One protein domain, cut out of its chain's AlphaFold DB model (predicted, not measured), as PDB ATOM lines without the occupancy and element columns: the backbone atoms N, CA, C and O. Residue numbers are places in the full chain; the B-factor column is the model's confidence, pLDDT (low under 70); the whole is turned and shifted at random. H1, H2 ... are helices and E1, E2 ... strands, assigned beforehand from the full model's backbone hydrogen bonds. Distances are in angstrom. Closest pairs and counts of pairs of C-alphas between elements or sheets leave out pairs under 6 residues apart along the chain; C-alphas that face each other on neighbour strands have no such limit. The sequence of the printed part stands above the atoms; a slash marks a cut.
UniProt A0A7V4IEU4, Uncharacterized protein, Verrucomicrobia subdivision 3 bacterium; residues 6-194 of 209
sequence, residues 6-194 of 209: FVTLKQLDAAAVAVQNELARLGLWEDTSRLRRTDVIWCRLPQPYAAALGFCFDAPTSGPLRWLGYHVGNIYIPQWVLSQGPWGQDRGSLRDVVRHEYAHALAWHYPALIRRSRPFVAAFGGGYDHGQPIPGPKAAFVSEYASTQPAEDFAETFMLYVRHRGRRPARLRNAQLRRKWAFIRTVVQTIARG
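Overview. This is residues 6 to 194 of the 209 residues of an uncharacterized protein of Verrucomicrobia subdivision 3 bacterium (UniProt A0A7V4IEU4). Two helices, H4 and H6, cross steeply in the middle of a rounded body; H1 packs on H4 and, with H4, covers a very small sheet of two strands, E1 and E2, while H7 packs on H6 away from H4 and H5 packs on H7. Long loops run round this helical core, and the short helix H3 sits far out on the loops between the two strands. The printed part has 189 residues, with seven named helices and two named strands in the order H1, H2, E1, H3, E2, H4, H5, H6, H7; E1 and E2 are parallel. The class is mostly helix, though only 87 residues, under half, are in named elements. The whole is compact, with a radius of gyration of the C-alphas of 15.7 A and spans of 42 by 39 by 32 A.

Along the chain. H1 is residues 9 to 24, 22.0 A from first to last C-alpha, and begins at C-alpha 9 at (253.526, 239.781, 117.504). H2 is the four residues 34 to 37. E1 is residues 40 to 43, 9.7 A long, H3 is residues 64 to 67, and E2 is residues 75 to 78, 10.1 A long. H4, residues 94 to 109, is 22.4 A long and begins at C-alpha 94 at (260.344, 233.054, 124.065). H5 is residues 118 to 124. H6, residues 150 to 163, is 19.8 A long. H7, residues 175 to 192, is the longest helix, 25.6 A, and ends at C-alpha 192 at (271.406, 218.639, 106.725).

Arrangement. H6 is the hub, touching four other helices. It touches H4 at a steep tilt of 57 degrees, opposite ways, with the C-alphas of Ala 103 and Ala 155 closest at 4.9 A. H7 touches H6 with residues 180 to 184 alone, closest at Phe 158 and Ile 184, whose C-alphas are 6.7 A apart, and their lines are only just about perpendicular at 70.1 degrees. H5 and H6 only just touch, with 3 pairs of C-alphas within 8 A, the closest being Phe 124 and Pro 150 at 5.9 A. H5 touches H7 at a steep tilt of 47 degrees, opposite ways, with C-alphas 123 and 180 closest at 5.0 A. H1 and H6 only just touch, with 3 pairs of C-alphas within 8 A, and only at their ends; the closest C-alphas, of Glu 22 and Val 162, are 6.5 A apart. H1 touches H4 with residues 12 to 19 alone, at a steep tilt of 56 degrees and the same way; the C-alphas of Ala 15 and Arg 95 are closest at 5.0 A. H2 touches H4, with the C-alphas of Arg 34 and His 109 closest at 6.1 A. E1 and E2 are parallel neighbours, with N 41 and O 75 at 2.8 A and N 77 and O 41 at 2.9 A, within hydrogen-bond range. E1, H3 and E2 form a strand-helix-strand unit, two parallel neighbour strands with a helix between them along the chain, and its crossover is right-handed. H3 touches no helix; H4 and H7 are apart. Every O i to N i+4 pair is within hydrogen-bond range in H1, H5, H6 and H7, and 11 of 12 are in H4; H2 and H3 are too short for such a pair.

Size, cuts and confidence. The two C-alphas farthest apart, those of Gly 63 and Ala 170, are 46.4 A apart. The printed part has no cut. The links E1 to H3, E2 to H4, H5 to H6 and H6 to H7 are long, with 20, 15, 25 and 11 residues. The mean pLDDT of the printed part is 86.2; residues 45 to 54, 58 to 69 and 81 to 92 are under 70.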
ATOM      1  N   PHE A   6     252.634 239.223 128.506       81.38
ATOM      2  CA  PHE A   6     251.986 239.422 127.223       81.38
ATOM      3  C   PHE A   6     253.003 239.262 126.092       81.38
ATOM      4  O   PHE A   6     254.022 239.953 126.070       81.38
ATOM      5  N   VAL A   7     252.713 238.383 125.134       83.38
ATOM      6  CA  VAL A   7     253.511 238.231 123.911       83.38
ATOM      7  C   VAL A   7     252.925 239.114 122.830       83.38
ATOM      8  O   VAL A   7     251.813 238.885 122.354       83.38
ATOM      9  N   THR A   8     253.696 240.101 122.396       87.19
ATOM     10  CA  THR A   8     253.386 240.860 121.182       87.19
ATOM     11  C   THR A   8     253.810 240.085 119.935       87.19
ATOM     12  O   THR A   8     254.793 239.340 119.961       87.19
ATOM     13  N   LEU A   9     253.128 240.322 118.809       87.69
ATOM     14  CA  LEU A   9     253.526 239.781 117.504       87.69
ATOM     15  C   LEU A   9     254.992 240.120 117.177       87.69
ATOM     16  O   LEU A   9     255.768 239.236 116.841       87.69
ATOM     17  N   LYS A  10     255.416 241.368 117.424       89.94
ATOM     18  CA  LYS A  10     256.804 241.816 117.218       89.94
ATOM     19  C   LYS A  10     257.827 240.991 118.011       89.94
ATOM     20  O   LYS A  10     258.905 240.688 117.500       89.94
ATOM     21  N   GLN A  11     257.524 240.646 119.265       90.06
ATOM     22  CA  GLN A  11     258.400 239.791 120.075       90.06
ATOM     23  C   GLN A  11     258.453 238.367 119.521       90.06
ATOM     24  O   GLN A  11     259.536 237.776 119.495       90.06
ATOM     25  N   LEU A  12     257.312 237.829 119.076       91.75
ATOM     26  CA  LEU A  12     257.258 236.510 118.460       91.75
ATOM     27  C   LEU A  12     258.065 236.463 117.167       91.75
ATOM     28  O   LEU A  12     258.914 235.586 117.041       91.75
ATOM     29  N   ASP A  13     257.876 237.424 116.269       92.06
ATOM     30  CA  ASP A  13     258.602 237.495 115.000       92.06
ATOM     31  C   ASP A  13     260.112 237.571 115.240       92.06
ATOM     32  O   ASP A  13     260.888 236.798 114.675       92.06
ATOM     33  N   ALA A  14     260.546 238.435 116.163       93.25
ATOM     34  CA  ALA A  14     261.954 238.549 116.527       93.25
ATOM     35  C   ALA A  14     262.518 237.245 117.125       93.25
ATOM     36  O   ALA A  14     263.677 236.889 116.880       93.25
ATOM     37  N   ALA A  15     261.726 236.523 117.923       93.75
ATOM     38  CA  ALA A  15     262.124 235.230 118.468       93.75
ATOM     39  C   ALA A  15     262.184 234.147 117.381       93.75
ATOM     40  O   ALA A  15     263.169 233.410 117.328       93.75
ATOM     41  N   ALA A  16     261.183 234.086 116.503       95.19
ATOM     42  CA  ALA A  16     261.099 233.142 115.400       95.19
ATOM     43  C   ALA A  16     262.275 233.318 114.437       95.19
ATOM     44  O   ALA A  16     263.009 232.358 114.217       95.19
ATOM     45  N   VAL A  17     262.542 234.542 113.968       96.50
ATOM     46  CA  VAL A  17     263.685 234.847 113.089       96.50
ATOM     47  C   VAL A  17     265.010 234.448 113.742       96.50
ATOM     48  O   VAL A  17     265.870 233.839 113.105       96.50
ATOM     49  N   ALA A  18     265.187 234.735 115.036       97.00
ATOM     50  CA  ALA A  18     266.401 234.344 115.747       97.00
ATOM     51  C   ALA A  18     266.585 232.817 115.788       97.00
ATOM     52  O   ALA A  18     267.687 232.333 115.532       97.00
ATOM     53  N   VAL A  19     265.523 232.059 116.076       97.12
ATOM     54  CA  VAL A  19     265.577 230.590 116.116       97.12
ATOM     55  C   VAL A  19     265.758 229.998 114.719       97.12
ATOM     56  O   VAL A  19     266.567 229.092 114.549       97.12
ATOM     57  N   GLN A  20     265.097 230.537 113.696       97.25
ATOM     58  CA  GLN A  20     265.275 230.116 112.303       97.25
ATOM     59  C   GLN A  20     266.724 230.306 111.837       97.25
ATOM     60  O   GLN A  20     267.301 229.399 111.244       97.25
ATOM     61  N   ASN A  21     267.366 231.419 112.206       97.19
ATOM     62  CA  ASN A  21     268.794 231.635 111.951       97.19
ATOM     63  C   ASN A  21     269.694 230.627 112.694       97.19
ATOM     64  O   ASN A  21     270.755 230.246 112.199       97.19
ATOM     65  N   GLU A  22     269.309 230.183 113.892       97.75
ATOM     66  CA  GLU A  22     270.026 229.126 114.617       97.75
ATOM     67  C   GLU A  22     269.850 227.754 113.955       97.75
ATOM     68  O   GLU A  22     270.824 227.011 113.841       97.75
ATOM     69  N   LEU A  23     268.642 227.443 113.478       97.50
ATOM     70  CA  LEU A  23     268.343 226.234 112.708       97.50
ATOM     71  C   LEU A  23     269.100 226.222 111.372       97.50
ATOM     72  O   LEU A  23     269.648 225.184 111.001       97.50
ATOM     73  N   ALA A  24     269.206 227.366 110.691       96.38
ATOM     74  CA  ALA A  24     269.974 227.521 109.453       96.38
ATOM     75  C   ALA A  24     271.448 227.149 109.655       96.38
ATOM     76  O   ALA A  24     271.995 226.330 108.926       96.38
ATOM     77  N   ARG A  25     272.073 227.626 110.739       96.75
ATOM     78  CA  ARG A  25     273.464 227.268 111.095       96.75
ATOM     79  C   ARG A  25     273.680 225.776 111.366       96.75
ATOM     80  O   ARG A  25     274.824 225.331 111.414       96.75
ATOM     81  N   LEU A  26     272.608 225.021 111.596       96.94
ATOM     82  CA  LEU A  26     272.632 223.572 111.794       96.94
ATOM     83  C   LEU A  26     272.240 222.793 110.526       96.94
ATOM     84  O   LEU A  26     272.156 221.568 110.584       96.94
ATOM     85  N   GLY A  27     271.986 223.477 109.404       95.25
ATOM     86  CA  GLY A  27     271.510 222.876 108.155       95.25
ATOM     87  C   GLY A  27     270.047 222.424 108.206       95.25
ATOM     88  O   GLY A  27     269.615 221.622 107.383       95.25
ATOM     89  N   LEU A  28     269.269 222.903 109.183       95.50
ATOM     90  CA  LEU A  28     267.854 222.549 109.351       95.50
ATOM     91  C   LEU A  28     266.899 223.545 108.686       95.50
ATOM     92  O   LEU A  28     265.688 223.327 108.732       95.50
ATOM     93  N   TRP A  29     267.416 224.616 108.083       94.88
ATOM     94  CA  TRP A  29     266.619 225.675 107.449       94.88
ATOM     95  C   TRP A  29     266.938 225.881 105.960       94.88
ATOM     96  O   TRP A  29     266.542 226.885 105.376       94.88
ATOM     97  N   GLU A  30     267.644 224.928 105.353       88.69
ATOM     98  CA  GLU A  30     267.902 224.902 103.912       88.69
ATOM     99  C   GLU A  30     266.642 224.502 103.130       88.69
ATOM    100  O   GLU A  30     265.701 223.937 103.694       88.69
ATOM    101  N   ASP A  31     266.634 224.723 101.814       82.75
ATOM    102  CA  ASP A  31     265.502 224.374 100.933       82.75
ATOM    103  C   ASP A  31     265.161 222.880 100.930       82.75
ATOM    104  O   ASP A  31     264.022 222.477 100.678       82.75
ATOM    105  N   THR A  32     266.140 222.046 101.265       80.19
ATOM    106  CA  THR A  32     265.976 220.601 101.419       80.19
ATOM    107  C   THR A  32     265.292 220.216 102.733       80.19
ATOM    108  O   THR A  32     264.816 219.087 102.863       80.19
ATOM    109  N   SER A  33     265.191 221.129 103.707       89.56
ATOM    110  CA  SER A  33     264.566 220.859 104.997       89.56
ATOM    111  C   SER A  33     263.071 221.171 104.989       89.56
ATOM    112  O   SER A  33     262.630 222.307 104.816       89.56
ATOM    113  N   ARG A  34     262.257 220.164 105.320       90.88
ATOM    114  CA  ARG A  34     260.816 220.335 105.568       90.88
ATOM    115  C   ARG A  34     260.503 221.229 106.763       90.88
ATOM    116  O   ARG A  34     259.402 221.761 106.819       90.88
ATOM    117  N   LEU A  35     261.455 221.436 107.675       92.25
ATOM    118  CA  LEU A  35     261.253 222.291 108.844       92.25
ATOM    119  C   LEU A  35     260.984 223.752 108.444       92.25
ATOM    120  O   LEU A  35     260.243 224.441 109.133       92.25
ATOM    121  N   ARG A  36     261.488 224.194 107.279       92.56
ATOM    122  CA  ARG A  36     261.215 225.524 106.702       92.56
ATOM    123  C   ARG A  36     259.738 225.740 106.335       92.56
ATOM    124  O   ARG A  36     259.322 226.867 106.086       92.56
ATOM    125  N   ARG A  37     258.944 224.664 106.278       91.12
ATOM    126  CA  ARG A  37     257.498 224.695 105.994       91.12
ATOM    127  C   ARG A  37     256.646 224.888 107.244       91.12
ATOM    128  O   ARG A  37     255.431 224.933 107.121       91.12
ATOM    129  N   THR A  38     257.266 224.916 108.420       91.88
ATOM    130  CA  THR A  38     256.581 225.165 109.686       91.88
ATOM    131  C   THR A  38     256.456 226.662 109.882       91.88
ATOM    132  O   THR A  38     257.459 227.364 110.035       91.88
ATOM    133  N   ASP A  39     255.218 227.137 109.893       92.38
ATOM    134  CA  ASP A  39     254.914 228.521 110.218       92.38
ATOM    135  C   ASP A  39     254.819 228.695 111.743       92.38
ATOM    136  O   ASP A  39     254.403 227.785 112.466       92.38
ATOM    137  N   VAL A  40     255.220 229.872 112.233       91.38
ATOM    138  CA  VAL A  40     255.081 230.279 113.638       91.38
ATOM    139  C   VAL A  40     253.994 231.342 113.702       91.38
ATOM    140  O   VAL A  40     254.152 232.426 113.151       91.38
ATOM    141  N   ILE A  41     252.878 231.019 114.345       90.69
ATOM    142  CA  ILE A  41     251.634 231.782 114.278       90.69
ATOM    143  C   ILE A  41     251.317 232.355 115.657       90.69
ATOM    144  O   ILE A  41     251.212 231.634 116.651       90.69
ATOM    145  N   TRP A  42     251.127 233.670 115.718       88.06
ATOM    146  CA  TRP A  42     250.657 234.348 116.920       88.06
ATOM    147  C   TRP A  42     249.136 234.209 117.055       88.06
ATOM    148  O   TRP A  42     248.392 234.581 116.149       88.06
ATOM    149  N   CYS A  43     248.665 233.694 118.189       84.12
ATOM    150  CA  CYS A  43     247.244 233.453 118.438       84.12
ATOM    151  C   CYS A  43     246.684 234.423 119.480       84.12
ATOM    152  O   CYS A  43     247.159 234.456 120.614       84.12
ATOM    153  N   ARG A  44     245.618 235.152 119.126       73.25
ATOM    154  CA  ARG A  44     244.902 236.054 120.051       73.25
ATOM    155  C   ARG A  44     243.965 235.341 121.026       73.25
ATOM    156  O   ARG A  44     243.579 235.917 122.036       73.25
ATOM    157  N   LEU A  45     243.560 234.111 120.717       65.94
ATOM    158  CA  LEU A  45     242.609 233.375 121.546       65.94
ATOM    159  C   LEU A  45     243.297 232.850 122.819       65.94
ATOM    160  O   LEU A  45     244.320 232.167 122.701       65.94
ATOM    161  N   PRO A  46     242.745 233.114 124.019       58.47
ATOM    162  CA  PRO A  46     243.162 232.415 125.227       58.47
ATOM    163  C   PRO A  46     242.831 230.931 125.053       58.47
ATOM    164  O   PRO A  46     241.673 230.541 124.914       58.47
ATOM    165  N   GLN A  47     243.869 230.104 124.979       58.19
ATOM    166  CA  GLN A  47     243.727 228.676 124.722       58.19
ATOM    167  C   GLN A  47     243.372 227.940 126.028       58.19
ATOM    168  O   GLN A  47     244.088 228.101 127.021       58.19
ATOM    169  N   PRO A  48     242.293 227.131 126.054       48.00
ATOM    170  CA  PRO A  48     241.795 226.483 127.274       48.00
ATOM    171  C   PRO A  48     242.730 225.384 127.807       48.00
ATOM    172  O   PRO A  48     242.661 225.032 128.983       48.00
ATOM    173  N   TYR A  49     243.657 224.883 126.988       53.88
ATOM    174  CA  TYR A  49     244.696 223.928 127.389       53.88
ATOM    175  C   TYR A  49     245.930 224.678 127.931       53.88
ATOM    176  O   TYR A  49     247.021 224.658 127.370       53.88
ATOM    177  N   ALA A  50     245.714 225.413 129.023       44.53
ATOM    178  CA  ALA A  50     246.543 226.496 129.562       44.53
ATOM    179  C   ALA A  50     247.895 226.104 130.219       44.53
ATOM    180  O   ALA A  50     248.395 226.833 131.083       44.53
ATOM    181  N   ALA A  51     248.507 224.977 129.839       50.34
ATOM    182  CA  ALA A  51     249.757 224.495 130.445       50.34
ATOM    183  C   ALA A  51     251.011 224.658 129.565       50.34
ATOM    184  O   ALA A  51     252.121 224.486 130.070       50.34
ATOM    185  N   ALA A  52     250.860 224.990 128.279       54.19
ATOM    186  CA  ALA A  52     251.979 225.091 127.345       54.19
ATOM    187  C   ALA A  52     252.182 226.533 126.846       54.19
ATOM    188  O   ALA A  52     251.234 227.241 126.510       54.19
ATOM    189  N   LEU A  53     253.443 226.974 126.813       66.75
ATOM    190  CA  LEU A  53     253.859 228.313 126.355       66.75
ATOM    191  C   LEU A  53     253.786 228.490 124.827       66.75
ATOM    192  O   LEU A  53     253.971 229.594 124.317       66.75
ATOM    193  N   GLY A  54     253.533 227.395 124.125       68.75
ATOM    194  CA  GLY A  54     253.352 227.239 122.694       68.75
ATOM    195  C   GLY A  54     252.816 225.831 122.442       68.75
ATOM    196  O   GLY A  54     252.738 225.031 123.372       68.75
ATOM    197  N   PHE A  55     252.397 225.543 121.218       79.12
ATOM    198  CA  PHE A  55     252.087 224.174 120.817       79.12
ATOM    199  C   PHE A  55     252.315 223.979 119.325       79.12
ATOM    200  O   PHE A  55     251.991 224.839 118.500       79.12
ATOM    201  N   CYS A  56     252.826 222.807 118.975       79.12
ATOM    202  CA  CYS A  56     252.823 222.278 117.627       79.12
ATOM    203  C   CYS A  56     251.795 221.152 117.545       79.12
ATOM    204  O   CYS A  56     251.908 220.153 118.248       79.12
ATOM    205  N   PHE A  57     250.809 221.274 116.654       73.56
ATOM    206  CA  PHE A  57     249.945 220.133 116.357       73.56
ATOM    207  C   PHE A  57     250.743 219.115 115.553       73.56
ATOM    208  O   PHE A  57     251.148 219.399 114.429       73.56
ATOM    209  N   ASP A  58     250.972 217.935 116.107       63.72
ATOM    210  CA  ASP A  58     251.678 216.828 115.460       63.72
ATOM    211  C   ASP A  58     250.763 215.613 115.212       63.72
ATOM    212  O   ASP A  58     251.211 214.574 114.731       63.72
ATOM    213  N   ALA A  59     249.464 215.746 115.470       63.34
ATOM    214  CA  ALA A  59     248.428 214.796 115.085       63.34
ATOM    215  C   ALA A  59     247.404 215.476 114.158       63.34
ATOM    216  O   ALA A  59     247.192 216.685 114.288       63.34
ATOM    217  N   PRO A  60     246.760 214.738 113.228       58.78
ATOM    218  CA  PRO A  60     245.690 215.264 112.384       58.78
ATOM    219  C   PRO A  60     244.654 216.044 113.201       58.78
ATOM    220  O   PRO A  60     243.918 215.460 113.994       58.78
ATOM    221  N   THR A  61     244.582 217.363 113.004       58.38
ATOM    222  CA  THR A  61     243.514 218.169 113.594       58.38
ATOM    223  C   THR A  61     242.203 217.798 112.901       58.38
ATOM    224  O   THR A  61     242.054 217.940 111.685       58.38
ATOM    225  N   SER A  62     241.247 217.277 113.668       55.25
ATOM    226  CA  SER A  62     239.888 216.996 113.201       55.25
ATOM    227  C   SER A  62     238.894 217.967 113.844       55.25
ATOM    228  O   SER A  62     239.146 218.535 114.908       55.25
ATOM    229  N   GLY A  63     237.777 218.206 113.154       62.59
ATOM    230  CA  GLY A  63     236.668 219.002 113.678       62.59
ATOM    231  C   GLY A  63     236.993 220.493 113.910       62.59
ATOM    232  O   GLY A  63     237.647 221.118 113.068       62.59
ATOM    233  N   PRO A  64     236.511 221.095 115.015       59.25
ATOM    234  CA  PRO A  64     236.452 222.548 115.199       59.25
ATOM    235  C   PRO A  64     237.823 223.238 115.251       59.25
ATOM    236  O   PRO A  64     237.934 224.386 114.838       59.25
ATOM    237  N   LEU A  65     238.897 222.553 115.665       65.62
ATOM    238  CA  LEU A  65     240.248 223.138 115.683       65.62
ATOM    239  C   LEU A  65     240.755 223.476 114.276       65.62
ATOM    240  O   LEU A  65     241.332 224.540 114.064       65.62
ATOM    241  N   ARG A  66     240.485 222.614 113.288       65.25
ATOM    242  CA  ARG A  66     240.831 222.904 111.891       65.25
ATOM    243  C   ARG A  66     240.017 224.083 111.351       65.25
ATOM    244  O   ARG A  66     240.550 224.878 110.584       65.25
ATOM    245  N   TRP A  67     238.753 224.210 111.760       64.62
ATOM    246  CA  TRP A  67     237.902 225.352 111.400       64.62
ATOM    247  C   TRP A  67     238.405 226.670 112.010       64.62
ATOM    248  O   TRP A  67     238.364 227.703 111.353       64.62
ATOM    249  N   LEU A  68     238.994 226.616 113.207       64.00
ATOM    250  CA  LEU A  68     239.671 227.746 113.853       64.00
ATOM    251  C   LEU A  68     241.061 228.067 113.260       64.00
ATOM    252  O   LEU A  68     241.785 228.891 113.815       64.00
ATOM    253  N   GLY A  69     241.445 227.433 112.144       67.81
ATOM    254  CA  GLY A  69     242.697 227.708 111.431       67.81
ATOM    255  C   GLY A  69     243.919 226.946 111.951       67.81
ATOM    256  O   GLY A  69     245.042 227.249 111.551       67.81
ATOM    257  N   TYR A  70     243.737 225.948 112.823       75.12
ATOM    258  CA  TYR A  70     244.845 225.136 113.321       75.12
ATOM    259  C   TYR A  70     245.212 224.001 112.354       75.12
ATOM    260  O   TYR A  70     244.485 223.020 112.162       75.12
ATOM    261  N   HIS A  71     246.400 224.127 111.774       76.31
ATOM    262  CA  HIS A  71     247.055 223.173 110.887       76.31
ATOM    263  C   HIS A  71     248.198 222.420 111.579       76.31
ATOM    264  O   HIS A  71     248.981 223.002 112.334       76.31
ATOM    265  N   VAL A  72     248.305 221.131 111.257       80.75
ATOM    266  CA  VAL A  72     249.353 220.218 111.733       80.75
ATOM    267  C   VAL A  72     250.713 220.602 111.155       80.75
ATOM    268  O   VAL A  72     250.819 220.929 109.973       80.75
ATOM    269  N   GLY A  73     251.758 220.521 111.973       81.19
ATOM    270  CA  GLY A  73     253.128 220.868 111.609       81.19
ATOM    271  C   GLY A  73     253.464 222.351 111.740       81.19
ATOM    272  O   GLY A  73     254.594 222.719 111.421       81.19
ATOM    273  N   ASN A  74     252.527 223.176 112.216       89.06
ATOM    274  CA  ASN A  74     252.742 224.589 112.522       89.06
ATOM    275  C   ASN A  74     252.822 224.818 114.030       89.06
ATOM    276  O   ASN A  74     252.240 224.068 114.815       89.06
ATOM    277  N   ILE A  75     253.527 225.881 114.405       90.25
ATOM    278  CA  ILE A  75     253.739 226.306 115.785       90.25
ATOM    279  C   ILE A  75     252.789 227.456 116.081       90.25
ATOM    280  O   ILE A  75     252.738 228.429 115.333       90.25
ATOM    281  N   TYR A  76     252.090 227.387 117.204       89.19
ATOM    282  CA  TYR A  76     251.171 228.425 117.647       89.19
ATOM    283  C   TYR A  76     251.610 228.940 119.011       89.19
ATOM    284  O   TYR A  76     251.763 228.163 119.952       89.19
ATOM    285  N   ILE A  77     251.813 230.253 119.119       87.38
ATOM    286  CA  ILE A  77     252.172 230.917 120.375       87.38
ATOM    287  C   ILE A  77     251.004 231.804 120.819       87.38
ATOM    288  O   ILE A  77     250.621 232.716 120.074       87.38
ATOM    289  N   PRO A  78     250.423 231.570 122.009       82.88
ATOM    290  CA  PRO A  78     249.342 232.397 122.519       82.88
ATOM    291  C   PRO A  78     249.847 233.783 122.935       82.88
ATOM    292  O   PRO A  78     250.956 233.951 123.441       82.88
ATOM    293  N   GLN A  79     248.987 234.784 122.769       82.12
ATOM    294  CA  GLN A  79     249.212 236.154 123.225       82.12
ATOM    295  C   GLN A  79     249.385 236.248 124.748       82.12
ATOM    296  O   GLN A  79     250.146 237.088 125.233       82.12
ATOM    297  N   TRP A  80     248.695 235.387 125.500       70.19
ATOM    298  CA  TRP A  80     248.758 235.338 126.959       70.19
ATOM    299  C   TRP A  80     249.397 234.048 127.448       70.19
ATOM    300  O   TRP A  80     248.908 232.949 127.185       70.19
ATOM    301  N   VAL A  81     250.463 234.197 128.231       66.44
ATOM    302  CA  VAL A  81     251.098 233.083 128.931       66.44
ATOM    303  C   VAL A  81     250.349 232.811 130.233       66.44
ATOM    304  O   VAL A  81     250.584 233.452 131.260       66.44
ATOM    305  N   LEU A  82     249.421 231.856 130.184       54.12
ATOM    306  CA  LEU A  82     248.531 231.545 131.306       54.12
ATOM    307  C   LEU A  82     249.233 230.789 132.445       54.12
ATOM    308  O   LEU A  82     248.897 230.989 133.614       54.12
ATOM    309  N   SER A  83     250.253 229.978 132.154       54.25
ATOM    310  CA  SER A  83     251.086 229.375 133.195       54.25
ATOM    311  C   SER A  83     252.467 228.958 132.682       54.25
ATOM    312  O   SER A  83     252.621 228.503 131.554       54.25
ATOM    313  N   GLN A  84     253.480 229.105 133.537       54.16
ATOM    314  CA  GLN A  84     254.513 228.082 133.656       54.16
ATOM    315  C   GLN A  84     254.030 227.239 134.833       54.16
ATOM    316  O   GLN A  84     253.921 227.766 135.941       54.16
ATOM    317  N   GLY A  85     253.560 226.018 134.583       47.75
ATOM    318  CA  GLY A  85     252.964 225.190 135.636       47.75
ATOM    319  C   GLY A  85     253.915 224.966 136.828       47.75
ATOM    320  O   GLY A  85     255.115 225.226 136.717       47.75
ATOM    321  N   PRO A  86     253.418 224.429 137.958       42.03
ATOM    322  CA  PRO A  86     254.233 224.110 139.141       42.03
ATOM    323  C   PRO A  86     255.376 223.109 138.864       42.03
ATOM    324  O   PRO A  86     256.269 222.966 139.686       42.03
ATOM    325  N   TRP A  87     255.372 222.478 137.685       45.34
ATOM    326  CA  TRP A  87     256.376 221.542 137.166       45.34
ATOM    327  C   TRP A  87     257.502 222.209 136.353       45.34
ATOM    328  O   TRP A  87     258.156 221.555 135.541       45.34
ATOM    329  N   GLY A  88     257.694 223.523 136.513       44.94
ATOM    330  CA  GLY A  88     258.930 224.205 136.131       44.94
ATOM    331  C   GLY A  88     259.320 224.062 134.659       44.94
ATOM    332  O   GLY A  88     260.386 223.533 134.343       44.94
ATOM    333  N   GLN A  89     258.515 224.598 133.737       52.91
ATOM    334  CA  GLN A  89     259.043 224.951 132.415       52.91
ATOM    335  C   GLN A  89     259.924 226.196 132.565       52.91
ATOM    336  O   GLN A  89     259.507 227.287 132.190       52.91
ATOM    337  N   ASP A  90     261.141 226.066 133.100       56.56
ATOM    338  CA  ASP A  90     262.097 227.181 133.224       56.56
ATOM    339  C   ASP A  90     262.723 227.537 131.856       56.56
ATOM    340  O   ASP A  90     263.937 227.619 131.641       56.56
ATOM    341  N   ARG A  91     261.852 227.695 130.852       68.38
ATOM    342  CA  ARG A  91     262.170 228.184 129.517       68.38
ATOM    343  C   ARG A  91     262.427 229.674 129.652       68.38
ATOM    344  O   ARG A  91     261.513 230.508 129.611       68.38
ATOM    345  N   GLY A  92     263.699 230.000 129.855       69.19
ATOM    346  CA  GLY A  92     264.173 231.348 130.158       69.19
ATOM    347  C   GLY A  92     263.787 232.417 129.127       69.19
ATOM    348  O   GLY A  92     263.815 233.599 129.449       69.19
ATOM    349  N   SER A  93     263.370 232.050 127.907       88.00
ATOM    350  CA  SER A  93     263.003 233.006 126.851       88.00
ATOM    351  C   SER A  93     261.921 232.496 125.890       88.00
ATOM    352  O   SER A  93     261.739 231.293 125.734       88.00
ATOM    353  N   LEU A  94     261.249 233.408 125.172       89.88
ATOM    354  CA  LEU A  94     260.344 233.054 124.065       89.88
ATOM    355  C   LEU A  94     261.066 232.251 122.968       89.88
ATOM    356  O   LEU A  94     260.487 231.366 122.352       89.88
ATOM    357  N   ARG A  95     262.369 232.490 122.773       93.06
ATOM    358  CA  ARG A  95     263.197 231.688 121.861       93.06
ATOM    359  C   ARG A  95     263.300 230.231 122.307       93.06
ATOM    360  O   ARG A  95     263.304 229.351 121.459       93.06
ATOM    361  N   ASP A  96     263.389 229.967 123.611       92.19
ATOM    362  CA  ASP A  96     263.433 228.596 124.136       92.19
ATOM    363  C   ASP A  96     262.112 227.863 123.883       92.19
ATOM    364  O   ASP A  96     262.134 226.721 123.435       92.19
ATOM    365  N   VAL A  97     260.978 228.551 124.050       90.88
ATOM    366  CA  VAL A  97     259.658 228.023 123.667       90.88
ATOM    367  C   VAL A  97     259.631 227.685 122.178       90.88
ATOM    368  O   VAL A  97     259.371 226.548 121.814       90.88
ATOM    369  N   VAL A  98     259.996 228.626 121.305       93.19
ATOM    370  CA  VAL A  98     259.988 228.394 119.851       93.19
ATOM    371  C   VAL A  98     260.919 227.239 119.448       93.19
ATOM    372  O   VAL A  98     260.545 226.412 118.622       93.19
ATOM    373  N   ARG A  99     262.118 227.128 120.040       95.88
ATOM    374  CA  ARG A  99     263.031 225.991 119.804       95.88
ATOM    375  C   ARG A  99     262.417 224.652 120.211       95.88
ATOM    376  O   ARG A  99     262.620 223.668 119.503       95.88
ATOM    377  N   HIS A 100     261.728 224.621 121.348       94.94
ATOM    378  CA  HIS A 100     261.032 223.439 121.839       94.94
ATOM    379  C   HIS A 100     259.924 223.023 120.860       94.94
ATOM    380  O   HIS A 100     259.924 221.889 120.391       94.94
ATOM    381  N   GLU A 101     259.074 223.958 120.431       94.25
ATOM    382  CA  GLU A 101     258.007 223.665 119.463       94.25
ATOM    383  C   GLU A 101     258.548 223.208 118.096       94.25
ATOM    384  O   GLU A 101     257.991 222.308 117.461       94.25
ATOM    385  N   TYR A 102     259.694 223.741 117.653       96.31
ATOM    386  CA  TYR A 102     260.366 223.237 116.452       96.31
ATOM    387  C   TYR A 102     260.819 221.781 116.574       96.31
ATOM    388  O   TYR A 102     260.946 221.111 115.550       96.31
ATOM    389  N   ALA A 103     261.053 221.262 117.780       96.62
ATOM    390  CA  ALA A 103     261.348 219.846 117.951       96.62
ATOM    391  C   ALA A 103     260.128 218.983 117.602       96.62
ATOM    392  O   ALA A 103     260.255 218.008 116.862       96.62
ATOM    393  N   HIS A 104     258.937 219.365 118.061       94.94
ATOM    394  CA  HIS A 104     257.695 218.681 117.697       94.94
ATOM    395  C   HIS A 104     257.433 218.771 116.190       94.94
ATOM    396  O   HIS A 104     257.177 217.756 115.537       94.94
ATOM    397  N   ALA A 105     257.640 219.948 115.596       94.19
ATOM    398  CA  ALA A 105     257.576 220.108 114.146       94.19
ATOM    399  C   ALA A 105     258.592 219.206 113.412       94.19
ATOM    400  O   ALA A 105     258.278 218.610 112.380       94.19
ATOM    401  N   LEU A 106     259.801 219.036 113.956       95.12
ATOM    402  CA  LEU A 106     260.806 218.123 113.412       95.12
ATOM    403  C   LEU A 106     260.331 216.663 113.463       95.12
ATOM    404  O   LEU A 106     260.467 215.941 112.472       95.12
ATOM    405  N   ALA A 107     259.741 216.232 114.580       94.38
ATOM    406  CA  ALA A 107     259.175 214.892 114.734       94.38
ATOM    407  C   ALA A 107     258.023 214.629 113.755       94.38
ATOM    408  O   ALA A 107     257.928 213.532 113.193       94.38
ATOM    409  N   TRP A 108     257.199 215.649 113.501       92.00
ATOM    410  CA  TRP A 108     256.132 215.622 112.506       92.00
ATOM    411  C   TRP A 108     256.655 215.498 111.070       92.00
ATOM    412  O   TRP A 108     256.179 214.656 110.308       92.00
ATOM    413  N   HIS A 109     257.651 216.303 110.686       91.94
ATOM    414  CA  HIS A 109     258.178 216.326 109.314       91.94
ATOM    415  C   HIS A 109     259.063 215.125 108.970       91.94
ATOM    416  O   HIS A 109     259.126 214.715 107.802       91.94
ATOM    417  N   TYR A 110     259.726 214.551 109.979       93.94
ATOM    418  CA  TYR A 110     260.662 213.430 109.847       93.94
ATOM    419  C   TYR A 110     260.270 212.232 110.730       93.94
ATOM    420  O   TYR A 110     261.084 211.726 111.512       93.94
ATOM    421  N   PRO A 111     259.050 211.686 110.572       93.62
ATOM    422  CA  PRO A 111     258.528 210.659 111.465       93.62
ATOM    423  C   PRO A 111     259.303 209.341 111.362       93.62
ATOM    424  O   PRO A 111     259.299 208.565 112.307       93.62
ATOM    425  N   ALA A 112     259.978 209.068 110.240       94.06
ATOM    426  CA  ALA A 112     260.841 207.893 110.097       94.06
ATOM    427  C   ALA A 112     262.125 207.991 110.944       94.06
ATOM    428  O   ALA A 112     262.619 206.975 111.423       94.06
ATOM    429  N   LEU A 113     262.647 209.205 111.155       95.75
ATOM    430  CA  LEU A 113     263.851 209.432 111.959       95.75
ATOM    431  C   LEU A 113     263.548 209.507 113.458       95.75
ATOM    432  O   LEU A 113     264.429 209.206 114.265       95.75
ATOM    433  N   ILE A 114     262.322 209.899 113.822       95.75
ATOM    434  CA  ILE A 114     261.924 210.185 115.207       95.75
ATOM    435  C   ILE A 114     260.789 209.255 115.658       95.75
ATOM    436  O   ILE A 114     261.048 208.284 116.361       95.75
ATOM    437  N   ARG A 115     259.543 209.482 115.222       93.44
ATOM    438  CA  ARG A 115     258.359 208.779 115.767       93.44
ATOM    439  C   ARG A 115     258.381 207.260 115.582       93.44
ATOM    440  O   ARG A 115     257.993 206.521 116.476       93.44
ATOM    441  N   ARG A 116     258.872 206.786 114.436       91.81
ATOM    442  CA  ARG A 116     258.934 205.362 114.048       91.81
ATOM    443  C   ARG A 116     260.343 204.769 114.181       91.81
ATOM    444  O   ARG A 116     260.659 203.753 113.568       91.81
ATOM    445  N   SER A 117     261.211 205.428 114.942       95.94
ATOM    446  CA  SER A 117     262.644 205.146 114.982       95.94
ATOM    447  C   SER A 117     263.019 204.273 116.177       95.94
ATOM    448  O   SER A 117     262.894 204.684 117.328       95.94
ATOM    449  N   ARG A 118     263.561 203.076 115.925       97.69
ATOM    450  CA  ARG A 118     264.182 202.259 116.986       97.69
ATOM    451  C   ARG A 118     265.347 202.989 117.679       97.69
ATOM    452  O   ARG A 118     265.416 202.929 118.906       97.69
ATOM    453  N   PRO A 119     266.223 203.722 116.957       98.25
ATOM    454  CA  PRO A 119     267.227 204.575 117.594       98.25
ATOM    455  C   PRO A 119     266.651 205.620 118.557       98.25
ATOM    456  O   PRO A 119     267.283 205.902 119.574       98.25
ATOM    457  N   PHE A 120     265.463 206.170 118.275       98.25
ATOM    458  CA  PHE A 120     264.786 207.080 119.202       98.25
ATOM    459  C   PHE A 120     264.445 206.363 120.510       98.25
ATOM    460  O   PHE A 120     264.844 206.821 121.579       98.25
ATOM    461  N   VAL A 121     263.796 205.197 120.423       97.75
ATOM    462  CA  VAL A 121     263.432 204.387 121.599       97.75
ATOM    463  C   VAL A 121     264.667 204.037 122.428       97.75
ATOM    464  O   VAL A 121     264.657 204.181 123.646       97.75
ATOM    465  N   ALA A 122     265.772 203.656 121.784       97.62
ATOM    466  CA  ALA A 122     267.022 203.353 122.480       97.62
ATOM    467  C   ALA A 122     267.639 204.576 123.196       97.62
ATOM    468  O   ALA A 122     268.322 204.430 124.215       97.62
ATOM    469  N   ALA A 123     267.426 205.785 122.670       97.81
ATOM    470  CA  ALA A 123     267.959 207.016 123.245       97.81
ATOM    471  C   ALA A 123     267.085 207.575 124.380       97.81
ATOM    472  O   ALA A 123     267.631 208.010 125.398       97.81
ATOM    473  N   PHE A 124     265.761 207.548 124.211       97.38
ATOM    474  CA  PHE A 124     264.783 208.181 125.106       97.38
ATOM    475  C   PHE A 124     264.031 207.196 126.008       97.38
ATOM    476  O   PHE A 124     263.313 207.616 126.903       97.38
ATOM    477  N   GLY A 125     264.223 205.890 125.819       96.12
ATOM    478  CA  GLY A 125     263.642 204.836 126.655       96.12
ATOM    479  C   GLY A 125     262.189 204.475 126.331       96.12
ATOM    480  O   GLY A 125     261.679 203.515 126.892       96.12
ATOM    481  N   GLY A 126     261.542 205.177 125.396       95.75
ATOM    482  CA  GLY A 126     260.191 204.875 124.927       95.75
ATOM    483  C   GLY A 126     259.922 205.433 123.532       95.75
ATOM    484  O   GLY A 126     260.725 206.193 122.986       95.75
ATOM    485  N   GLY A 127     258.801 205.025 122.933       96.81
ATOM    486  CA  GLY A 127     258.318 205.607 121.678       96.81
ATOM    487  C   GLY A 127     257.964 207.084 121.854       96.81
ATOM    488  O   GLY A 127     257.589 207.497 122.947       96.81
ATOM    489  N   TYR A 128     258.075 207.875 120.784       95.56
ATOM    490  CA  TYR A 128     257.783 209.314 120.833       95.56
ATOM    491  C   TYR A 128     256.388 209.595 121.417       95.56
ATOM    492  O   TYR A 128     256.249 210.391 122.337       95.56
ATOM    493  N   ASP A 129     255.392 208.839 120.955       93.69
ATOM    494  CA  ASP A 129     253.979 208.972 121.323       93.69
ATOM    495  C   ASP A 129     253.581 208.162 122.575       93.69
ATOM    496  O   ASP A 129     252.409 207.848 122.761       93.69
ATOM    497  N   HIS A 130     254.536 207.757 123.423       89.38
ATOM    498  CA  HIS A 130     254.254 206.881 124.572       89.38
ATOM    499  C   HIS A 130     253.294 207.505 125.605       89.38
ATOM    500  O   HIS A 130     252.623 206.770 126.324       89.38
ATOM    501  N   GLY A 131     253.211 208.838 125.681       86.62
ATOM    502  CA  GLY A 131     252.228 209.551 126.506       86.62
ATOM    503  C   GLY A 131     252.425 209.443 128.023       86.62
ATOM    504  O   GLY A 131     251.596 209.949 128.773       86.62
ATOM    505  N   GLN A 132     253.477 208.759 128.484       90.12
ATOM    506  CA  GLN A 132     253.753 208.498 129.898       90.12
ATOM    507  C   GLN A 132     255.235 208.733 130.237       90.12
ATOM    508  O   GLN A 132     256.092 208.589 129.352       90.12
ATOM    509  N   PRO A 133     255.560 209.049 131.505       92.88
ATOM    510  CA  PRO A 133     256.937 209.190 131.969       92.88
ATOM    511  C   PRO A 133     257.755 207.912 131.778       92.88
ATOM    512  O   PRO A 133     257.283 206.809 132.050       92.88
ATOM    513  N   ILE A 134     259.024 208.061 131.392       92.12
ATOM    514  CA  ILE A 134     259.975 206.944 131.381       92.12
ATOM    515  C   ILE A 134     260.642 206.842 132.756       92.12
ATOM    516  O   ILE A 134     261.234 207.827 133.206       92.12
ATOM    517  N   PRO A 135     260.614 205.670 133.422       91.25
ATOM    518  CA  PRO A 135     261.291 205.488 134.699       91.25
ATOM    519  C   PRO A 135     262.786 205.807 134.604       91.25
ATOM    520  O   PRO A 135     263.501 205.306 133.733       91.25
ATOM    521  N   GLY A 136     263.288 206.625 135.527       88.12
ATOM    522  CA  GLY A 136     264.702 206.971 135.578       88.12
ATOM    523  C   GLY A 136     265.032 208.000 136.658       88.12
ATOM    524  O   GLY A 136     264.141 208.670 137.180       88.12
ATOM    525  N   PRO A 137     266.320 208.149 137.015       92.75
ATOM    526  CA  PRO A 137     266.740 209.173 137.963       92.75
ATOM    527  C   PRO A 137     266.540 210.573 137.364       92.75
ATOM    528  O   PRO A 137     266.774 210.768 136.175       92.75
ATOM    529  N   LYS A 138     266.220 211.586 138.184       91.06
ATOM    530  CA  LYS A 138     266.039 212.981 137.715       91.06
ATOM    531  C   LYS A 138     267.217 213.500 136.872       91.06
ATOM    532  O   LYS A 138     267.017 214.192 135.882       91.06
ATOM    533  N   ALA A 139     268.447 213.091 137.202       92.62
ATOM    534  CA  ALA A 139     269.666 213.451 136.466       92.62
ATOM    535  C   ALA A 139     269.753 212.879 135.029       92.62
ATOM    536  O   ALA A 139     270.696 213.195 134.298       92.62
ATOM    537  N   ALA A 140     268.817 212.012 134.632       94.19
ATOM    538  CA  ALA A 140     268.660 211.502 133.272       94.19
ATOM    539  C   ALA A 140     268.042 212.524 132.310       94.19
ATOM    540  O   ALA A 140     268.128 212.342 131.091       94.19
ATOM    541  N   PHE A 141     267.403 213.565 132.843       94.75
ATOM    542  CA  PHE A 141     266.595 214.530 132.107       94.75
ATOM    543  C   PHE A 141     267.226 215.922 132.177       94.75
ATOM    544  O   PHE A 141     267.956 216.252 133.111       94.75
ATOM    545  N   VAL A 142     266.998 216.733 131.143       93.06
ATOM    546  CA  VAL A 142     267.563 218.092 131.059       93.06
ATOM    547  C   VAL A 142     266.765 219.125 131.857       93.06
ATOM    548  O   VAL A 142     267.291 220.196 132.159       93.06
ATOM    549  N   SER A 143     265.521 218.794 132.192       91.19
ATOM    550  CA  SER A 143     264.581 219.576 132.991       91.19
ATOM    551  C   SER A 143     263.574 218.628 133.653       91.19
ATOM    552  O   SER A 143     263.508 217.445 133.312       91.19
ATOM    553  N   GLU A 144     262.788 219.127 134.604       90.12
ATOM    554  CA  GLU A 144     261.674 218.364 135.180       90.12
ATOM    555  C   GLU A 144     260.609 218.055 134.120       90.12
ATOM    556  O   GLU A 144     260.160 216.916 134.007       90.12
ATOM    557  N   TYR A 145     260.301 219.024 133.255       88.56
ATOM    558  CA  TYR A 145     259.354 218.840 132.159       88.56
ATOM    559  C   TYR A 145     259.780 217.743 131.171       88.56
ATOM    560  O   TYR A 145     258.953 216.939 130.745       88.56
ATOM    561  N   ALA A 146     261.081 217.623 130.888       92.69
ATOM    562  CA  ALA A 146     261.628 216.539 130.073       92.69
ATOM    563  C   ALA A 146     261.352 215.132 130.643       92.69
ATOM    564  O   ALA A 146     261.449 214.158 129.908       92.69
ATOM    565  N   SER A 147     261.020 214.990 131.931       93.31
ATOM    566  CA  SER A 147     260.701 213.684 132.529       93.31
ATOM    567  C   SER A 147     259.253 213.228 132.315       93.31
ATOM    568  O   SER A 147     258.924 212.087 132.627       93.31
ATOM    569  N   THR A 148     258.389 214.089 131.769       91.00
ATOM    570  CA  THR A 148     256.942 213.831 131.666       91.00
ATOM    571  C   THR A 148     256.577 212.806 130.592       91.00
ATOM    572  O   THR A 148     255.694 211.989 130.819       91.00
ATOM    573  N   GLN A 149     257.251 212.822 129.440       94.31
ATOM    574  CA  GLN A 149     257.091 211.834 128.366       94.31
ATOM    575  C   GLN A 149     258.256 211.927 127.359       94.31
ATOM    576  O   GLN A 149     258.898 212.978 127.266       94.31
ATOM    577  N   PRO A 150     258.524 210.877 126.552       96.56
ATOM    578  CA  PRO A 150     259.602 210.885 125.557       96.56
ATOM    579  C   PRO A 150     259.558 212.046 124.556       96.56
ATOM    580  O   PRO A 150     260.616 212.533 124.152       96.56
ATOM    581  N   ALA A 151     258.364 212.495 124.153       95.94
ATOM    582  CA  ALA A 151     258.207 213.648 123.267       95.94
ATOM    583  C   ALA A 151     258.782 214.932 123.888       95.94
ATOM    584  O   ALA A 151     259.564 215.624 123.232       95.94
ATOM    585  N   GLU A 152     258.486 215.200 125.165       94.62
ATOM    586  CA  GLU A 152     259.002 216.379 125.873       94.62
ATOM    587  C   GLU A 152     260.494 216.263 126.171       94.62
ATOM    588  O   GLU A 152     261.233 217.237 126.038       94.62
ATOM    589  N   ASP A 153     260.970 215.067 126.522       96.44
ATOM    590  CA  ASP A 153     262.397 214.804 126.723       96.44
ATOM    591  C   ASP A 153     263.205 215.124 125.461       96.44
ATOM    592  O   ASP A 153     264.244 215.797 125.498       96.44
ATOM    593  N   PHE A 154     262.691 214.685 124.312       97.94
ATOM    594  CA  PHE A 154     263.251 215.014 123.015       97.94
ATOM    595  C   PHE A 154     263.202 216.515 122.744       97.94
ATOM    596  O   PHE A 154     264.225 217.082 122.355       97.94
ATOM    597  N   ALA A 155     262.061 217.162 122.975       96.31
ATOM    598  CA  ALA A 155     261.877 218.568 122.656       96.31
ATOM    599  C   ALA A 155     262.734 219.502 123.520       96.31
ATOM    600  O   ALA A 155     263.403 220.398 123.001       96.31
ATOM    601  N   GLU A 156     262.832 219.241 124.822       95.00
ATOM    602  CA  GLU A 156     263.719 219.960 125.739       95.00
ATOM    603  C   GLU A 156     265.203 219.712 125.413       95.00
ATOM    604  O   GLU A 156     266.022 220.640 125.410       95.00
ATOM    605  N   THR A 157     265.577 218.473 125.070       96.81
ATOM    606  CA  THR A 157     266.961 218.165 124.678       96.81
ATOM    607  C   THR A 157     267.318 218.827 123.339       96.81
ATOM    608  O   THR A 157     268.418 219.369 123.194       96.81
ATOM    609  N   PHE A 158     266.399 218.840 122.368       98.12
ATOM    610  CA  PHE A 158     266.569 219.516 121.077       98.12
ATOM    611  C   PHE A 158     266.670 221.029 121.242       98.12
ATOM    612  O   PHE A 158     267.562 221.653 120.665       98.12
ATOM    613  N   MET A 159     265.833 221.616 122.096       96.75
ATOM    614  CA  MET A 159     265.912 223.030 122.447       96.75
ATOM    615  C   MET A 159     267.322 223.405 122.924       96.75
ATOM    616  O   MET A 159     267.914 224.364 122.418       96.75
ATOM    617  N   LEU A 160     267.899 222.627 123.849       95.75
ATOM    618  CA  LEU A 160     269.276 222.841 124.301       95.75
ATOM    619  C   LEU A 160     270.302 222.607 123.187       95.75
ATOM    620  O   LEU A 160     271.273 223.361 123.087       95.75
ATOM    621  N   TYR A 161     270.097 221.601 122.336       98.00
ATOM    622  CA  TYR A 161     270.956 221.346 121.181       98.00
ATOM    623  C   TYR A 161     271.044 222.567 120.260       98.00
ATOM    624  O   TYR A 161     272.151 223.008 119.938       98.00
ATOM    625  N   VAL A 162     269.902 223.156 119.892       97.81
ATOM    626  CA  VAL A 162     269.839 224.353 119.039       97.81
ATOM    627  C   VAL A 162     270.455 225.558 119.744       97.81
ATOM    628  O   VAL A 162     271.352 226.201 119.194       97.81
ATOM    629  N   ARG A 163     270.070 225.808 121.003       95.75
ATOM    630  CA  ARG A 163     270.603 226.912 121.821       95.75
ATOM    631  C   ARG A 163     272.130 226.885 121.917       95.75
ATOM    632  O   ARG A 163     272.774 227.931 121.880       95.75
ATOM    633  N   HIS A 164     272.716 225.694 122.021       96.50
ATOM    634  CA  HIS A 164     274.165 225.505 122.097       96.50
ATOM    635  C   HIS A 164     274.825 225.195 120.745       96.50
ATOM    636  O   HIS A 164     275.989 224.789 120.711       96.50
ATOM    637  N   ARG A 165     274.126 225.410 119.623       97.12
ATOM    638  CA  ARG A 165     274.663 225.243 118.260       97.12
ATOM    639  C   ARG A 165     275.296 223.855 118.054       97.12
ATOM    640  O   ARG A 165     276.403 223.730 117.537       97.12
ATOM    641  N   GLY A 166     274.639 222.815 118.568       96.56
ATOM    642  CA  GLY A 166     275.066 221.413 118.499       96.56
ATOM    643  C   GLY A 166     276.232 221.011 119.418       96.56
ATOM    644  O   GLY A 166     276.582 219.819 119.507       96.56
ATOM    645  N   ARG A 167     276.821 221.970 120.148       96.75
ATOM    646  CA  ARG A 167     277.895 221.735 121.121       96.75
ATOM    647  C   ARG A 167     277.296 221.300 122.455       96.75
ATOM    648  O   ARG A 167     276.505 222.023 123.047       96.75
ATOM    649  N   ARG A 168     277.677 220.118 122.945       94.69
ATOM    650  CA  ARG A 168     277.158 219.589 124.214       94.69
ATOM    651  C   ARG A 168     277.737 220.382 125.394       94.69
ATOM    652  O   ARG A 168     278.960 220.399 125.532       94.69
ATOM    653  N   PRO A 169     276.910 220.970 126.275       91.69
ATOM    654  CA  PRO A 169     277.394 221.606 127.497       91.69
ATOM    655  C   PRO A 169     278.157 220.627 128.395       91.69
ATOM    656  O   PRO A 169     277.744 219.478 128.564       91.69
ATOM    657  N   ALA A 170     279.225 221.101 129.043       88.19
ATOM    658  CA  ALA A 170     280.075 220.283 129.914       88.19
ATOM    659  C   ALA A 170     279.326 219.659 131.107       88.19
ATOM    660  O   ALA A 170     279.754 218.624 131.613       88.19
ATOM    661  N   ARG A 171     278.208 220.266 131.530       86.06
ATOM    662  CA  ARG A 171     277.326 219.774 132.602       86.06
ATOM    663  C   ARG A 171     276.490 218.548 132.214       86.06
ATOM    664  O   ARG A 171     276.087 217.794 133.089       86.06
ATOM    665  N   LEU A 172     276.270 218.293 130.920       89.31
ATOM    666  CA  LEU A 172     275.528 217.116 130.446       89.31
ATOM    667  C   LEU A 172     276.448 215.883 130.394       89.31
ATOM    668  O   LEU A 172     276.730 215.330 129.327       89.31
ATOM    669  N   ARG A 173     276.970 215.486 131.563       86.69
ATOM    670  CA  ARG A 173     277.903 214.356 131.710       86.69
ATOM    671  C   ARG A 173     277.198 213.010 131.810       86.69
ATOM    672  O   ARG A 173     277.827 212.011 131.486       86.69
ATOM    673  N   ASN A 174     275.929 212.963 132.211       92.56
ATOM    674  CA  ASN A 174     275.167 211.720 132.358       92.56
ATOM    675  C   ASN A 174     275.147 210.910 131.042       92.56
ATOM    676  O   ASN A 174     274.900 211.461 129.970       92.56
ATOM    677  N   ALA A 175     275.398 209.598 131.114       94.69
ATOM    678  CA  ALA A 175     275.476 208.733 129.935       94.69
ATOM    679  C   ALA A 175     274.188 208.720 129.089       94.69
ATOM    680  O   ALA A 175     274.278 208.715 127.863       94.69
ATOM    681  N   GLN A 176     273.012 208.772 129.717       95.56
ATOM    682  CA  GLN A 176     271.715 208.845 129.038       95.56
ATOM    683  C   GLN A 176     271.579 210.172 128.282       95.56
ATOM    684  O   GLN A 176     271.305 210.162 127.085       95.56
ATOM    685  N   LEU A 177     271.903 211.302 128.920       96.00
ATOM    686  CA  LEU A 177     271.928 212.613 128.256       96.00
ATOM    687  C   LEU A 177     272.904 212.649 127.071       96.00
ATOM    688  O   LEU A 177     272.600 213.228 126.028       96.00
ATOM    689  N   ARG A 178     274.067 211.991 127.186       96.25
ATOM    690  CA  ARG A 178     275.010 211.867 126.061       96.25
ATOM    691  C   ARG A 178     274.414 211.076 124.897       96.25
ATOM    692  O   ARG A 178     274.648 211.467 123.757       96.25
ATOM    693  N   ARG A 179     273.656 210.005 125.167       97.44
ATOM    694  CA  ARG A 179     272.964 209.218 124.131       97.44
ATOM    695  C   ARG A 179     271.871 210.027 123.439       97.44
ATOM    696  O   ARG A 179     271.880 210.088 122.214       97.44
ATOM    697  N   LYS A 180     271.012 210.716 124.196       97.94
ATOM    698  CA  LYS A 180     269.982 211.622 123.652       97.94
ATOM    699  C   LYS A 180     270.601 212.704 122.762       97.94
ATOM    700  O   LYS A 180     270.183 212.901 121.625       97.94
ATOM    701  N   TRP A 181     271.680 213.339 123.230       98.25
ATOM    702  CA  TRP A 181     272.414 214.342 122.451       98.25
ATOM    703  C   TRP A 181     273.012 213.771 121.159       98.25
ATOM    704  O   TRP A 181     272.979 214.420 120.114       98.25
ATOM    705  N   ALA A 182     273.589 212.567 121.228       98.19
ATOM    706  CA  ALA A 182     274.152 211.889 120.066       98.19
ATOM    707  C   ALA A 182     273.067 211.535 119.042       98.19
ATOM    708  O   ALA A 182     273.259 211.793 117.859       98.19
ATOM    709  N   PHE A 183     271.912 211.037 119.494       98.56
ATOM    710  CA  PHE A 183     270.761 210.786 118.632       98.56
ATOM    711  C   PHE A 183     270.331 212.056 117.885       98.56
ATOM    712  O   PHE A 183     270.252 212.042 116.658       98.56
ATOM    713  N   ILE A 184     270.137 213.172 118.598       98.56
ATOM    714  CA  ILE A 184     269.743 214.446 117.977       98.56
ATOM    715  C   ILE A 184     270.782 214.886 116.948       98.56
ATOM    716  O   ILE A 184     270.425 215.259 115.835       98.56
ATOM    717  N   ARG A 185     272.076 214.786 117.276       98.31
ATOM    718  CA  ARG A 185     273.151 215.097 116.327       98.31
ATOM    719  C   ARG A 185     273.041 214.268 115.049       98.31
ATOM    720  O   ARG A 185     273.155 214.840 113.970       98.31
ATOM    721  N   THR A 186     272.814 212.961 115.162       97.81
ATOM    722  CA  THR A 186     272.664 212.069 114.005       97.81
ATOM    723  C   THR A 186     271.462 212.460 113.149       97.81
ATOM    724  O   THR A 186     271.594 212.555 111.930       97.81
ATOM    725  N   VAL A 187     270.310 212.746 113.766       97.00
ATOM    726  CA  VAL A 187     269.108 213.207 113.050       97.00
ATOM    727  C   VAL A 187     269.394 214.505 112.294       97.00
ATOM    728  O   VAL A 187     269.164 214.573 111.089       97.00
ATOM    729  N   VAL A 188     269.964 215.506 112.973       97.00
ATOM    730  CA  VAL A 188     270.285 216.811 112.376       97.00
ATOM    731  C   VAL A 188     271.257 216.667 111.207       97.00
ATOM    732  O   VAL A 188     271.005 217.208 110.136       97.00
ATOM    733  N   GLN A 189     272.326 215.884 111.364       95.62
ATOM    734  CA  GLN A 189     273.293 215.637 110.290       95.62
ATOM    735  C   GLN A 189     272.682 214.882 109.106       95.62
ATOM    736  O   GLN A 189     273.041 215.152 107.962       95.62
ATOM    737  N   THR A 190     271.763 213.950 109.363       94.69
ATOM    738  CA  THR A 190     271.058 213.210 108.307       94.69
ATOM    739  C   THR A 190     270.203 214.154 107.466       94.69
ATOM    740  O   THR A 190     270.244 214.091 106.238       94.69
ATOM    741  N   ILE A 191     269.472 215.062 108.117       94.00
ATOM    742  CA  ILE A 191     268.636 216.067 107.448       94.00
ATOM    743  C   ILE A 191     269.504 217.067 106.679       94.00
ATOM    744  O   ILE A 191     269.283 217.262 105.488       94.00
ATOM    745  N   ALA A 192     270.528 217.631 107.322       92.44
ATOM    746  CA  ALA A 192     271.406 218.639 106.725       92.44
ATOM    747  C   ALA A 192     272.151 218.136 105.474       92.44
ATOM    748  O   ALA A 192     272.465 218.915 104.582       92.44
ATOM    749  N   ARG A 193     272.417 216.827 105.380       91.06
ATOM    750  CA  ARG A 193     273.047 216.198 104.205       91.06
ATOM    751  C   ARG A 193     272.056 215.819 103.100       91.06
ATOM    752  O   ARG A 193     272.458 215.190 102.127       91.06
ATOM    753  N   GLY A 194     270.763 216.112 103.259       83.31
ATOM    754  CA  GLY A 194     269.723 215.665 102.329       83.31
ATOM    755  C   GLY A 194     269.518 214.144 102.328       83.31
ATOM    756  O   GLY A 194     268.961 213.595 101.381       83.31
TER     757      GLY A 194